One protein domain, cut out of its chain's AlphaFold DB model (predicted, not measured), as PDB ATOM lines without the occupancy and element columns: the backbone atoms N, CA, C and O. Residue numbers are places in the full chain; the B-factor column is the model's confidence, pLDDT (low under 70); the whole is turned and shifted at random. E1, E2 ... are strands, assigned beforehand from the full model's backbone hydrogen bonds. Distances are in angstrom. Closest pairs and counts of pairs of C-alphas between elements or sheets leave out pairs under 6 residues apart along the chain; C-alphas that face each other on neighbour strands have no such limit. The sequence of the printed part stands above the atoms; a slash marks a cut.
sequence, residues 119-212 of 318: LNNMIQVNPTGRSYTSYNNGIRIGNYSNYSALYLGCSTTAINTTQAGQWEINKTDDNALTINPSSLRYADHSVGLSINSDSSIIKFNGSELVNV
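AT A GLANCE: This is residues 119 to 212 of the 318 residues of an uncharacterized protein of Streblomastix strix (UniProt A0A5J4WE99). With little regular structure, seven short strands stand side by side in one long ribbon of a sheet, and the unnamed residues 119 to 138 lie beside its E1 edge. Of 94 printed residues, 32 are in strands, class all strand; E1 to E7 form an antiparallel meander, each strand beside the one before. The whole is compact, with a radius of gyration of the C-alphas of 14.0 A, spanning 44 by 25 by 21 A.

HOW THE PARTS SIT: Start at residues 123 to 124, paired parallel with 139 to 140 of edge strand E1, residues 139 to 143. E2, residues 148 to 152, forms a hairpin with E1; N 142 and O 149 are 2.8 A apart. Inner strands E3, 167 to 171, E4, 177 to 181, E5, 193 to 195, and E6, 201 to 204, follow, then edge strand E7, 207 to 211.

IN THESE COORDINATES: Find C-alpha 139 at (301.366, 182.953, 445.174); E1 runs 13.7 A. E7 ends at C-alpha 211, (294.805, 154.826, 431.749).

THE WHOLE: The printed part has no cut. Links E2 to E3 and E4 to E5 are long. Residues 119 to 138, 156 to 162 and 185 to 187 have pLDDT under 70.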
ATOM      1  N   LEU A 119     295.768 191.447 449.248       54.25
ATOM      2  CA  LEU A 119     295.563 191.211 450.680       54.25
ATOM      3  C   LEU A 119     296.925 191.019 451.353       54.25
ATOM      4  O   LEU A 119     297.544 189.964 451.201       54.25
ATOM      5  N   ASN A 120     297.393 192.033 452.090       50.28
ATOM      6  CA  ASN A 120     298.542 191.951 453.007       50.28
ATOM      7  C   ASN A 120     299.777 191.216 452.438       50.28
ATOM      8  O   ASN A 120     300.321 190.330 453.088       50.28
ATOM      9  N   ASN A 121     300.227 191.551 451.221       47.12
ATOM     10  CA  ASN A 121     301.383 190.918 450.557       47.12
ATOM     11  C   ASN A 121     301.269 189.402 450.251       47.12
ATOM     12  O   ASN A 121     302.245 188.827 449.773       47.12
ATOM     13  N   MET A 122     300.128 188.742 450.488       49.62
ATOM     14  CA  MET A 122     300.037 187.273 450.416       49.62
ATOM     15  C   MET A 122     299.336 186.726 449.167       49.62
ATOM     16  O   MET A 122     299.672 185.627 448.725       49.62
ATOM     17  N   ILE A 123     298.355 187.438 448.600       60.62
ATOM     18  CA  ILE A 123     297.484 186.899 447.541       60.62
ATOM     19  C   ILE A 123     297.216 187.959 446.469       60.62
ATOM     20  O   ILE A 123     296.846 189.088 446.790       60.62
ATOM     21  N   GLN A 124     297.354 187.561 445.201       58.19
ATOM     22  CA  GLN A 124     296.903 188.314 444.031       58.19
ATOM     23  C   GLN A 124     295.773 187.556 443.322       58.19
ATOM     24  O   GLN A 124     295.933 186.381 442.987       58.19
ATOM     25  N   VAL A 125     294.666 188.241 443.021       53.69
ATOM     26  CA  VAL A 125     293.583 187.713 442.178       53.69
ATOM     27  C   VAL A 125     293.543 188.513 440.872       53.69
ATOM     28  O   VAL A 125     293.320 189.720 440.888       53.69
ATOM     29  N   ASN A 126     293.741 187.834 439.738       46.97
ATOM     30  CA  ASN A 126     293.529 188.358 438.377       46.97
ATOM     31  C   ASN A 126     294.524 189.438 437.834       46.97
ATOM     32  O   ASN A 126     294.091 190.490 437.363       46.97
ATOM     33  N   PRO A 127     295.858 189.210 437.815       51.44
ATOM     34  CA  PRO A 127     296.778 189.959 436.961       51.44
ATOM     35  C   PRO A 127     296.394 189.787 435.495       51.44
ATOM     36  O   PRO A 127     296.388 188.676 434.969       51.44
ATOM     37  N   THR A 128     296.191 190.901 434.804       47.97
ATOM     38  CA  THR A 128     295.966 190.943 433.356       47.97
ATOM     39  C   THR A 128     297.265 190.837 432.536       47.97
ATOM     40  O   THR A 128     297.234 190.966 431.315       47.97
ATOM     41  N   GLY A 129     298.421 190.568 433.166       47.44
ATOM     42  CA  GLY A 129     299.686 190.318 432.462       47.44
ATOM     43  C   GLY A 129     300.855 189.878 433.359       47.44
ATOM     44  O   GLY A 129     300.995 190.362 434.480       47.44
ATOM     45  N   ARG A 130     301.741 189.006 432.835       49.50
ATOM     46  CA  ARG A 130     303.001 188.551 433.486       49.50
ATOM     47  C   ARG A 130     304.084 189.638 433.597       49.50
ATOM     48  O   ARG A 130     305.137 189.383 434.167       49.50
ATOM     49  N   SER A 131     303.857 190.823 433.030       46.81
ATOM     50  CA  SER A 131     304.904 191.822 432.771       46.81
ATOM     51  C   SER A 131     305.051 192.913 433.841       46.81
ATOM     52  O   SER A 131     305.890 193.794 433.677       46.81
ATOM     53  N   TYR A 132     304.268 192.890 434.925       47.84
ATOM     54  CA  TYR A 132     304.350 193.913 435.975       47.84
ATOM     55  C   TYR A 132     305.358 193.522 437.068       47.84
ATOM     56  O   TYR A 132     305.176 192.543 437.788       47.84
ATOM     57  N   THR A 133     306.436 194.301 437.178       45.69
ATOM     58  CA  THR A 133     307.689 194.052 437.922       45.69
ATOM     59  C   THR A 133     307.598 194.051 439.454       45.69
ATOM     60  O   THR A 133     308.635 193.952 440.104       45.69
ATOM     61  N   SER A 134     306.413 194.143 440.064       45.22
ATOM     62  CA  SER A 134     306.302 194.640 441.449       45.22
ATOM     63  C   SER A 134     305.771 193.661 442.517       45.22
ATOM     64  O   SER A 134     305.599 194.093 443.652       45.22
ATOM     65  N   TYR A 135     305.489 192.377 442.239       51.78
ATOM     66  CA  TYR A 135     304.561 191.600 443.102       51.78
ATOM     67  C   TYR A 135     304.937 190.130 443.349       51.78
ATOM     68  O   TYR A 135     304.452 189.231 442.663       51.78
ATOM     69  N   ASN A 136     305.841 189.853 444.298       49.06
ATOM     70  CA  ASN A 136     306.754 188.746 444.025       49.06
ATOM     71  C   ASN A 136     307.284 187.866 445.188       49.06
ATOM     72  O   ASN A 136     308.320 187.239 445.004       49.06
ATOM     73  N   ASN A 137     306.609 187.730 446.334       56.34
ATOM     74  CA  ASN A 137     307.056 186.792 447.389       56.34
ATOM     75  C   ASN A 137     305.932 185.865 447.887       56.34
ATOM     76  O   ASN A 137     305.633 185.821 449.076       56.34
ATOM     77  N   GLY A 138     305.283 185.128 446.981       67.94
ATOM     78  CA  GLY A 138     304.224 184.198 447.379       67.94
ATOM     79  C   GLY A 138     303.565 183.472 446.214       67.94
ATOM     80  O   GLY A 138     304.229 182.765 445.447       67.94
ATOM     81  N   ILE A 139     302.251 183.646 446.110       76.50
ATOM     82  CA  ILE A 139     301.366 182.953 445.174       76.50
ATOM     83  C   ILE A 139     300.898 183.923 444.084       76.50
ATOM     84  O   ILE A 139     300.425 185.015 444.393       76.50
ATOM     85  N   ARG A 140     300.984 183.521 442.808       76.50
ATOM     86  CA  ARG A 140     300.427 184.285 441.672       76.50
ATOM     87  C   ARG A 140     299.370 183.454 440.954       76.50
ATOM     88  O   ARG A 140     299.660 182.337 440.550       76.50
ATOM     89  N   ILE A 141     298.171 183.991 440.754       77.75
ATOM     90  CA  ILE A 141     297.108 183.361 439.952       77.75
ATOM     91  C   ILE A 141     296.998 184.157 438.667       77.75
ATOM     92  O   ILE A 141     296.812 185.354 438.769       77.75
ATOM     93  N   GLY A 142     297.093 183.561 437.484       74.12
ATOM     94  CA  GLY A 142     296.933 184.273 436.215       74.12
ATOM     95  C   GLY A 142     296.012 183.532 435.255       74.12
ATOM     96  O   GLY A 142     296.061 182.307 435.171       74.12
ATOM     97  N   ASN A 143     295.196 184.281 434.517       73.38
ATOM     98  CA  ASN A 143     294.313 183.765 433.475       73.38
ATOM     99  C   ASN A 143     294.638 184.474 432.153       73.38
ATOM    100  O   ASN A 143     294.637 185.703 432.089       73.38
ATOM    101  N   TYR A 144     294.968 183.697 431.129       71.06
ATOM    102  CA  TYR A 144     295.367 184.161 429.806       71.06
ATOM    103  C   TYR A 144     294.508 183.460 428.759       71.06
ATOM    104  O   TYR A 144     293.899 182.432 429.040       71.06
ATOM    105  N   SER A 145     294.487 183.990 427.534       73.25
ATOM    106  CA  SER A 145     293.615 183.479 426.467       73.25
ATOM    107  C   SER A 145     293.774 181.982 426.201       73.25
ATOM    108  O   SER A 145     292.804 181.340 425.815       73.25
ATOM    109  N   ASN A 146     294.974 181.433 426.426       72.00
ATOM    110  CA  ASN A 146     295.267 180.043 426.101       72.00
ATOM    111  C   ASN A 146     295.628 179.184 427.328       72.00
ATOM    112  O   ASN A 146     295.485 177.972 427.274       72.00
ATOM    113  N   TYR A 147     296.019 179.789 428.455       75.19
ATOM    114  CA  TYR A 147     296.390 179.045 429.661       75.19
ATOM    115  C   TYR A 147     295.990 179.794 430.932       75.19
ATOM    116  O   TYR A 147     295.970 181.025 430.983       75.19
ATOM    117  N   SER A 148     295.744 179.051 432.003       80.50
ATOM    118  CA  SER A 148     295.577 179.601 433.349       80.50
ATOM    119  C   SER A 148     296.499 178.873 434.313       80.50
ATOM    120  O   SER A 148     296.739 177.677 434.163       80.50
ATOM    121  N   ALA A 149     297.080 179.603 435.262       83.00
ATOM    122  CA  ALA A 149     298.112 179.061 436.133       83.00
ATOM    123  C   ALA A 149     298.068 179.662 437.539       83.00
ATOM    124  O   ALA A 149     297.862 180.864 437.712       83.00
ATOM    125  N   LEU A 150     298.327 178.812 438.524       86.75
ATOM    126  CA  LEU A 150     298.667 179.143 439.899       86.75
ATOM    127  C   LEU A 150     300.162 178.871 440.091       86.75
ATOM    128  O   LEU A 150     300.591 177.724 440.038       86.75
ATOM    129  N   TYR A 151     300.951 179.909 440.334       82.94
ATOM    130  CA  TYR A 151     302.385 179.816 440.596       82.94
ATOM    131  C   TYR A 151     302.659 179.865 442.100       82.94
ATOM    132  O   TYR A 151     302.115 180.718 442.807       82.94
ATOM    133  N   LEU A 152     303.549 178.996 442.570       85.06
ATOM    134  CA  LEU A 152     303.999 178.859 443.954       85.06
ATOM    135  C   LEU A 152     305.518 179.080 444.019       85.06
ATOM    136  O   LEU A 152     306.252 178.558 443.182       85.06
ATOM    137  N   GLY A 153     306.007 179.829 445.012       80.88
ATOM    138  CA  GLY A 153     307.447 180.108 445.150       80.88
ATOM    139  C   GLY A 153     307.952 181.147 444.143       80.88
ATOM    140  O   GLY A 153     308.966 180.954 443.474       80.88
ATOM    141  N   CYS A 154     307.200 182.235 443.972       76.38
ATOM    142  CA  CYS A 154     307.530 183.296 443.020       76.38
ATOM    143  C   CYS A 154     308.723 184.160 443.483       76.38
ATOM    144  O   CYS A 154     308.980 184.240 444.678       76.38
ATOM    145  N   SER A 155     309.439 184.793 442.539       70.81
ATOM    146  CA  SER A 155     310.630 185.631 442.797       70.81
ATOM    147  C   SER A 155     310.423 187.086 442.379       70.81
ATOM    148  O   SER A 155     309.780 187.349 441.359       70.81
ATOM    149  N   THR A 156     311.037 188.020 443.128       64.00
ATOM    150  CA  THR A 156     311.036 189.482 442.890       64.00
ATOM    151  C   THR A 156     311.658 189.940 441.601       64.00
ATOM    152  O   THR A 156     311.351 191.036 441.140       64.00
ATOM    153  N   THR A 157     312.483 189.102 440.999       64.81
ATOM    154  CA  THR A 157     313.313 189.484 439.860       64.81
ATOM    155  C   THR A 157     313.007 188.675 438.603       64.81
ATOM    156  O   THR A 157     313.498 189.019 437.535       64.81
ATOM    157  N   ALA A 158     312.182 187.629 438.706       64.25
ATOM    158  CA  ALA A 158     311.843 186.708 437.620       64.25
ATOM    159  C   ALA A 158     310.317 186.608 437.468       64.25
ATOM    160  O   ALA A 158     309.668 185.645 437.892       64.25
ATOM    161  N   ILE A 159     309.727 187.667 436.908       62.47
ATOM    162  CA  ILE A 159     308.269 187.833 436.844       62.47
ATOM    163  C   ILE A 159     307.615 187.193 435.618       62.47
ATOM    164  O   ILE A 159     306.496 186.695 435.716       62.47
ATOM    165  N   ASN A 160     308.332 187.162 434.499       64.00
ATOM    166  CA  ASN A 160     307.898 186.650 433.201       64.00
ATOM    167  C   ASN A 160     308.838 185.559 432.659       64.00
ATOM    168  O   ASN A 160     308.705 185.148 431.509       64.00
ATOM    169  N   THR A 161     309.775 185.097 433.484       62.09
ATOM    170  CA  THR A 161     310.721 184.030 433.162       62.09
ATOM    171  C   THR A 161     310.544 182.872 434.132       62.09
ATOM    172  O   THR A 161     309.923 183.002 435.189       62.09
ATOM    173  N   THR A 162     311.111 181.728 433.776       69.75
ATOM    174  CA  THR A 162     311.195 180.590 434.681       69.75
ATOM    175  C   THR A 162     312.157 180.881 435.834       69.75
ATOM    176  O   THR A 162     313.110 181.648 435.685       69.75
ATOM    177  N   GLN A 163     311.900 180.283 436.999       73.75
ATOM    178  CA  GLN A 163     312.717 180.452 438.201       73.75
ATOM    179  C   GLN A 163     312.927 179.091 438.867       73.75
ATOM    180  O   GLN A 163     311.979 178.331 439.065       73.75
ATOM    181  N   ALA A 164     314.167 178.788 439.251       79.69
ATOM    182  CA  ALA A 164     314.459 177.583 440.020       79.69
ATOM    183  C   ALA A 164     313.701 177.603 441.360       79.69
ATOM    184  O   ALA A 164     313.684 178.624 442.048       79.69
ATOM    185  N   GLY A 165     313.075 176.478 441.716       79.50
ATOM    186  CA  GLY A 165     312.275 176.341 442.939       79.50
ATOM    187  C   GLY A 165     310.824 176.828 442.828       79.50
ATOM    188  O   GLY A 165     310.041 176.568 443.738       79.50
ATOM    189  N   GLN A 166     310.437 177.469 441.721       83.75
ATOM    190  CA  GLN A 166     309.048 177.848 441.465       83.75
ATOM    191  C   GLN A 166     308.277 176.696 440.818       83.75
ATOM    192  O   GLN A 166     308.723 176.128 439.816       83.75
ATOM    193  N   TRP A 167     307.091 176.418 441.349       88.12
ATOM    194  CA  TRP A 167     306.147 175.426 440.835       88.12
ATOM    195  C   TRP A 167     304.912 176.100 440.249       88.12
ATOM    196  O   TRP A 167     304.538 177.195 440.666       88.12
ATOM    197  N   GLU A 168     304.270 175.438 439.298       87.38
ATOM    198  CA  GLU A 168     303.007 175.867 438.709       87.38
ATOM    199  C   GLU A 168     301.980 174.734 438.732       87.38
ATOM    200  O   GLU A 168     302.327 173.562 438.589       87.38
ATOM    201  N   ILE A 169     300.719 175.105 438.954       91.00
ATOM    202  CA  ILE A 169     299.538 174.287 438.682       91.00
ATOM    203  C   ILE A 169     298.789 174.994 437.565       91.00
ATOM    204  O   ILE A 169     298.331 176.122 437.761       91.00
ATOM    205  N   ASN A 170     298.662 174.375 436.400       85.94
ATOM    206  CA  ASN A 170     298.122 175.065 435.239       85.94
ATOM    207  C   ASN A 170     297.254 174.178 434.359       85.94
ATOM    208  O   ASN A 170     297.481 172.976 434.217       85.94
ATOM    209  N   LYS A 171     296.275 174.834 433.735       85.88
ATOM    210  CA  LYS A 171     295.579 174.315 432.569       85.88
ATOM    211  C   LYS A 171     296.314 174.804 431.329       85.88
ATOM    212  O   LYS A 171     296.446 176.015 431.130       85.88
ATOM    213  N   THR A 172     296.812 173.872 430.537       79.56
ATOM    214  CA  THR A 172     297.485 174.129 429.260       79.56
ATOM    215  C   THR A 172     296.479 174.302 428.121       79.56
ATOM    216  O   THR A 172     295.300 173.957 428.248       79.56
ATOM    217  N   ASP A 173     296.957 174.836 426.996       82.44
ATOM    218  CA  ASP A 173     296.179 175.095 425.779       82.44
ATOM    219  C   ASP A 173     295.487 173.826 425.226       82.44
ATOM    220  O   ASP A 173     294.433 173.909 424.599       82.44
ATOM    221  N   ASP A 174     296.040 172.638 425.496       85.50
ATOM    222  CA  ASP A 174     295.480 171.331 425.119       85.50
ATOM    223  C   ASP A 174     294.472 170.770 426.142       85.50
ATOM    224  O   ASP A 174     294.058 169.615 426.063       85.50
ATOM    225  N   ASN A 175     294.041 171.599 427.093       85.12
ATOM    226  CA  ASN A 175     293.112 171.284 428.171       85.12
ATOM    227  C   ASN A 175     293.625 170.349 429.276       85.12
ATOM    228  O   ASN A 175     292.822 170.062 430.172       85.12
ATOM    229  N   ALA A 176     294.893 169.936 429.280       89.62
ATOM    230  CA  ALA A 176     295.456 169.131 430.362       89.62
ATOM    231  C   ALA A 176     295.620 169.941 431.664       89.62
ATOM    232  O   ALA A 176     295.859 171.150 431.643       89.62
ATOM    233  N   LEU A 177     295.484 169.270 432.810       92.50
ATOM    234  CA  LEU A 177     295.869 169.806 434.117       92.50
ATOM    235  C   LEU A 177     297.279 169.323 434.444       92.50
ATOM    236  O   LEU A 177     297.535 168.120 434.448       92.50
ATOM    237  N   THR A 178     298.179 170.246 434.763       91.38
ATOM    238  CA  THR A 178     299.589 169.947 435.035       91.38
ATOM    239  C   THR A 178     300.045 170.536 436.365       91.38
ATOM    240  O   THR A 178     299.513 171.550 436.819       91.38
ATOM    241  N   ILE A 179     300.991 169.855 437.018       93.31
ATOM    242  CA  ILE A 179     301.709 170.324 438.207       93.31
ATOM    243  C   ILE A 179     303.198 170.069 437.989       93.31
ATOM    244  O   ILE A 179     303.647 168.922 438.069       93.31
ATOM    245  N   ASN A 180     303.976 171.119 437.738       90.50
ATOM    246  CA  ASN A 180     305.383 170.987 437.358       90.50
ATOM    247  C   ASN A 180     306.250 172.154 437.863       90.50
ATOM    248  O   ASN A 180     305.745 173.233 438.180       90.50
ATOM    249  N   PRO A 181     307.581 171.975 437.923       88.69
ATOM    250  CA  PRO A 181     308.503 173.091 438.065       88.69
ATOM    251  C   PRO A 181     308.378 174.023 436.856       88.69
ATOM    252  O   PRO A 181     308.447 173.571 435.711       88.69
ATOM    253  N   SER A 182     308.252 175.326 437.100       79.56
ATOM    254  CA  SER A 182     308.123 176.333 436.033       79.56
ATOM    255  C   SER A 182     309.309 176.306 435.058       79.56
ATOM    256  O   SER A 182     309.141 176.485 433.857       79.56
ATOM    257  N   SER A 183     310.520 176.018 435.558       76.94
ATOM    258  CA  SER A 183     311.750 175.892 434.761       76.94
ATOM    259  C   SER A 183     311.793 174.692 433.832       76.94
ATOM    260  O   SER A 183     312.649 174.653 432.956       76.94
ATOM    261  N   LEU A 184     310.892 173.734 434.018       75.12
ATOM    262  CA  LEU A 184     310.811 172.500 433.245       75.12
ATOM    263  C   LEU A 184     309.446 172.382 432.563       75.12
ATOM    264  O   LEU A 184     308.924 171.287 432.379       75.12
ATOM    265  N   ARG A 185     308.837 173.522 432.223       69.62
ATOM    266  CA  ARG A 185     307.577 173.555 431.493       69.62
ATOM    267  C   ARG A 185     307.805 173.111 430.051       69.62
ATOM    268  O   ARG A 185     308.235 173.905 429.212       69.62
ATOM    269  N   TYR A 186     307.484 171.857 429.765       65.69
ATOM    270  CA  TYR A 186     307.489 171.301 428.416       65.69
ATOM    271  C   TYR A 186     306.059 171.154 427.896       65.69
ATOM    272  O   TYR A 186     305.162 170.753 428.634       65.69
ATOM    273  N   ALA A 187     305.848 171.454 426.612       69.38
ATOM    274  CA  ALA A 187     304.548 171.283 425.955       69.38
ATOM    275  C   ALA A 187     304.128 169.806 425.818       69.38
ATOM    276  O   ALA A 187     302.975 169.520 425.526       69.38
ATOM    277  N   ASP A 188     305.064 168.871 426.009       75.88
ATOM    278  CA  ASP A 188     304.834 167.427 425.923       75.88
ATOM    279  C   ASP A 188     304.453 166.779 427.267       75.88
ATOM    280  O   ASP A 188     304.223 165.569 427.322       75.88
ATOM    281  N   HIS A 189     304.384 167.566 428.347       83.62
ATOM    282  CA  HIS A 189     304.048 167.106 429.699       83.62
ATOM    283  C   HIS A 189     304.977 165.997 430.231       83.62
ATOM    284  O   HIS A 189     304.577 165.138 431.020       83.62
ATOM    285  N   SER A 190     306.247 166.023 429.820       86.81
ATOM    286  CA  SER A 190     307.274 165.055 430.231       86.81
ATOM    287  C   SER A 190     307.774 165.217 431.673       86.81
ATOM    288  O   SER A 190     308.506 164.359 432.164       86.81
ATOM    289  N   VAL A 191     307.376 166.274 432.388       89.06
ATOM    290  CA  VAL A 191     307.828 166.572 433.757       89.06
ATOM    291  C   VAL A 191     306.644 166.881 434.667       89.06
ATOM    292  O   VAL A 191     305.729 167.603 434.284       89.06
ATOM    293  N   GLY A 192     306.699 166.386 435.904       91.81
ATOM    294  CA  GLY A 192     305.682 166.633 436.921       91.81
ATOM    295  C   GLY A 192     304.471 165.714 436.789       91.81
ATOM    296  O   GLY A 192     304.570 164.622 436.235       91.81
ATOM    297  N   LEU A 193     303.337 166.137 437.342       94.56
ATOM    298  CA  LEU A 193     302.058 165.433 437.226       94.56
ATOM    299  C   LEU A 193     301.263 166.013 436.054       94.56
ATOM    300  O   LEU A 193     301.138 167.231 435.961       94.56
ATOM    301  N   SER A 194     300.663 165.164 435.221       93.94
ATOM    302  CA  SER A 194     299.729 165.594 434.174       93.94
ATOM    303  C   SER A 194     298.472 164.729 434.149       93.94
ATOM    304  O   SER A 194     298.577 163.501 434.172       93.94
ATOM    305  N   ILE A 195     297.308 165.360 434.030       95.06
ATOM    306  CA  ILE A 195     296.008 164.730 433.782       95.06
ATOM    307  C   ILE A 195     295.508 165.241 432.433       95.06
ATOM    308  O   ILE A 195     295.445 166.454 432.222       95.06
ATOM    309  N   ASN A 196     295.185 164.339 431.510       92.75
ATOM    310  CA  ASN A 196     294.711 164.726 430.181       92.75
ATOM    311  C   ASN A 196     293.292 165.332 430.214       92.75
ATOM    312  O   ASN A 196     292.604 165.336 431.235       92.75
ATOM    313  N   SER A 197     292.844 165.858 429.073       91.69
ATOM    314  CA  SER A 197     291.620 166.661 428.967       91.69
ATOM    315  C   SER A 197     290.330 165.949 429.390       91.69
ATOM    316  O   SER A 197     289.418 166.601 429.891       91.69
ATOM    317  N   ASP A 198     290.230 164.636 429.179       93.31
ATOM    318  CA  ASP A 198     289.065 163.819 429.548       93.31
ATOM    319  C   ASP A 198     289.261 163.064 430.876       93.31
ATOM    320  O   ASP A 198     288.405 162.277 431.273       93.31
ATOM    321  N   SER A 199     290.371 163.323 431.579       93.31
ATOM    322  CA  SER A 199     290.760 162.654 432.828       93.31
ATOM    323  C   SER A 199     290.912 161.131 432.727       93.31
ATOM    324  O   SER A 199     290.920 160.450 433.753       93.31
ATOM    325  N   SER A 200     291.048 160.578 431.517       93.06
ATOM    326  CA  SER A 200     291.260 159.143 431.311       93.06
ATOM    327  C   SER A 200     292.695 158.701 431.595       93.06
ATOM    328  O   SER A 200     292.905 157.530 431.915       93.06
ATOM    329  N   ILE A 201     293.668 159.619 431.505       92.12
ATOM    330  CA  ILE A 201     295.102 159.344 431.641       92.12
ATOM    331  C   ILE A 201     295.741 160.250 432.700       92.12
ATOM    332  O   ILE A 201     295.632 161.477 432.632       92.12
ATOM    333  N   ILE A 202     296.491 159.643 433.625       93.62
ATOM    334  CA  ILE A 202     297.366 160.331 434.586       93.62
ATOM    335  C   ILE A 202     298.809 159.905 434.323       93.62
ATOM    336  O   ILE A 202     299.100 158.710 434.285       93.62
ATOM    337  N   LYS A 203     299.725 160.869 434.190       92.12
ATOM    338  CA  LYS A 203     301.166 160.618 434.029       92.12
ATOM    339  C   LYS A 203     301.982 161.329 435.099       92.12
ATOM    340  O   LYS A 203     301.606 162.407 435.556       92.12
ATOM    341  N   PHE A 204     303.120 160.742 435.459       92.88
ATOM    342  CA  PHE A 204     304.142 161.369 436.289       92.88
ATOM    343  C   PHE A 204     305.499 161.304 435.587       92.88
ATOM    344  O   PHE A 204     305.970 160.218 435.252       92.88
ATOM    345  N   ASN A 205     306.116 162.460 435.338       91.56
ATOM    346  CA  ASN A 205     307.336 162.606 434.538       91.56
ATOM    347  C   ASN A 205     307.242 161.855 433.194       91.56
ATOM    348  O   ASN A 205     308.062 160.988 432.887       91.56
ATOM    349  N   GLY A 206     306.159 162.101 432.447       88.88
ATOM    350  CA  GLY A 206     305.874 161.451 431.162       88.88
ATOM    351  C   GLY A 206     305.466 159.972 431.241       88.88
ATOM    352  O   GLY A 206     304.990 159.427 430.248       88.88
ATOM    353  N   SER A 207     305.594 159.329 432.405       88.06
ATOM    354  CA  SER A 207     305.260 157.914 432.598       88.06
ATOM    355  C   SER A 207     303.796 157.745 432.988       88.06
ATOM    356  O   SER A 207     303.339 158.360 433.950       88.06
ATOM    357  N   GLU A 208     303.059 156.909 432.261       89.50
ATOM    358  CA  GLU A 208     301.654 156.613 432.549       89.50
ATOM    359  C   GLU A 208     301.496 155.878 433.889       89.50
ATOM    360  O   GLU A 208     302.158 154.874 434.145       89.50
ATOM    361  N   LEU A 209     300.633 156.412 434.757       85.62
ATOM    362  CA  LEU A 209     300.258 155.821 436.045       85.62
ATOM    363  C   LEU A 209     298.843 155.241 436.028       85.62
ATOM    364  O   LEU A 209     298.574 154.284 436.750       85.62
ATOM    365  N   VAL A 210     297.943 155.865 435.265       88.19
ATOM    366  CA  VAL A 210     296.547 155.450 435.097       88.19
ATOM    367  C   VAL A 210     296.152 155.678 433.646       88.19
ATOM    368  O   VAL A 210     296.395 156.768 433.130       88.19
ATOM    369  N   ASN A 211     295.503 154.693 433.026       87.94
ATOM    370  CA  ASN A 211     294.805 154.826 431.749       87.94
ATOM    371  C   ASN A 211     293.561 153.927 431.715       87.94
ATOM    372  O   ASN A 211     293.633 152.711 431.566       87.94
ATOM    373  N   VAL A 212     292.385 154.532 431.864       82.44
ATOM    374  CA  VAL A 212     291.119 153.782 432.000       82.44
ATOM    375  C   VAL A 212     290.657 153.094 430.707       82.44
ATOM    376  O   VAL A 212     289.707 152.316 430.748       82.44
TER     377      VAL A 212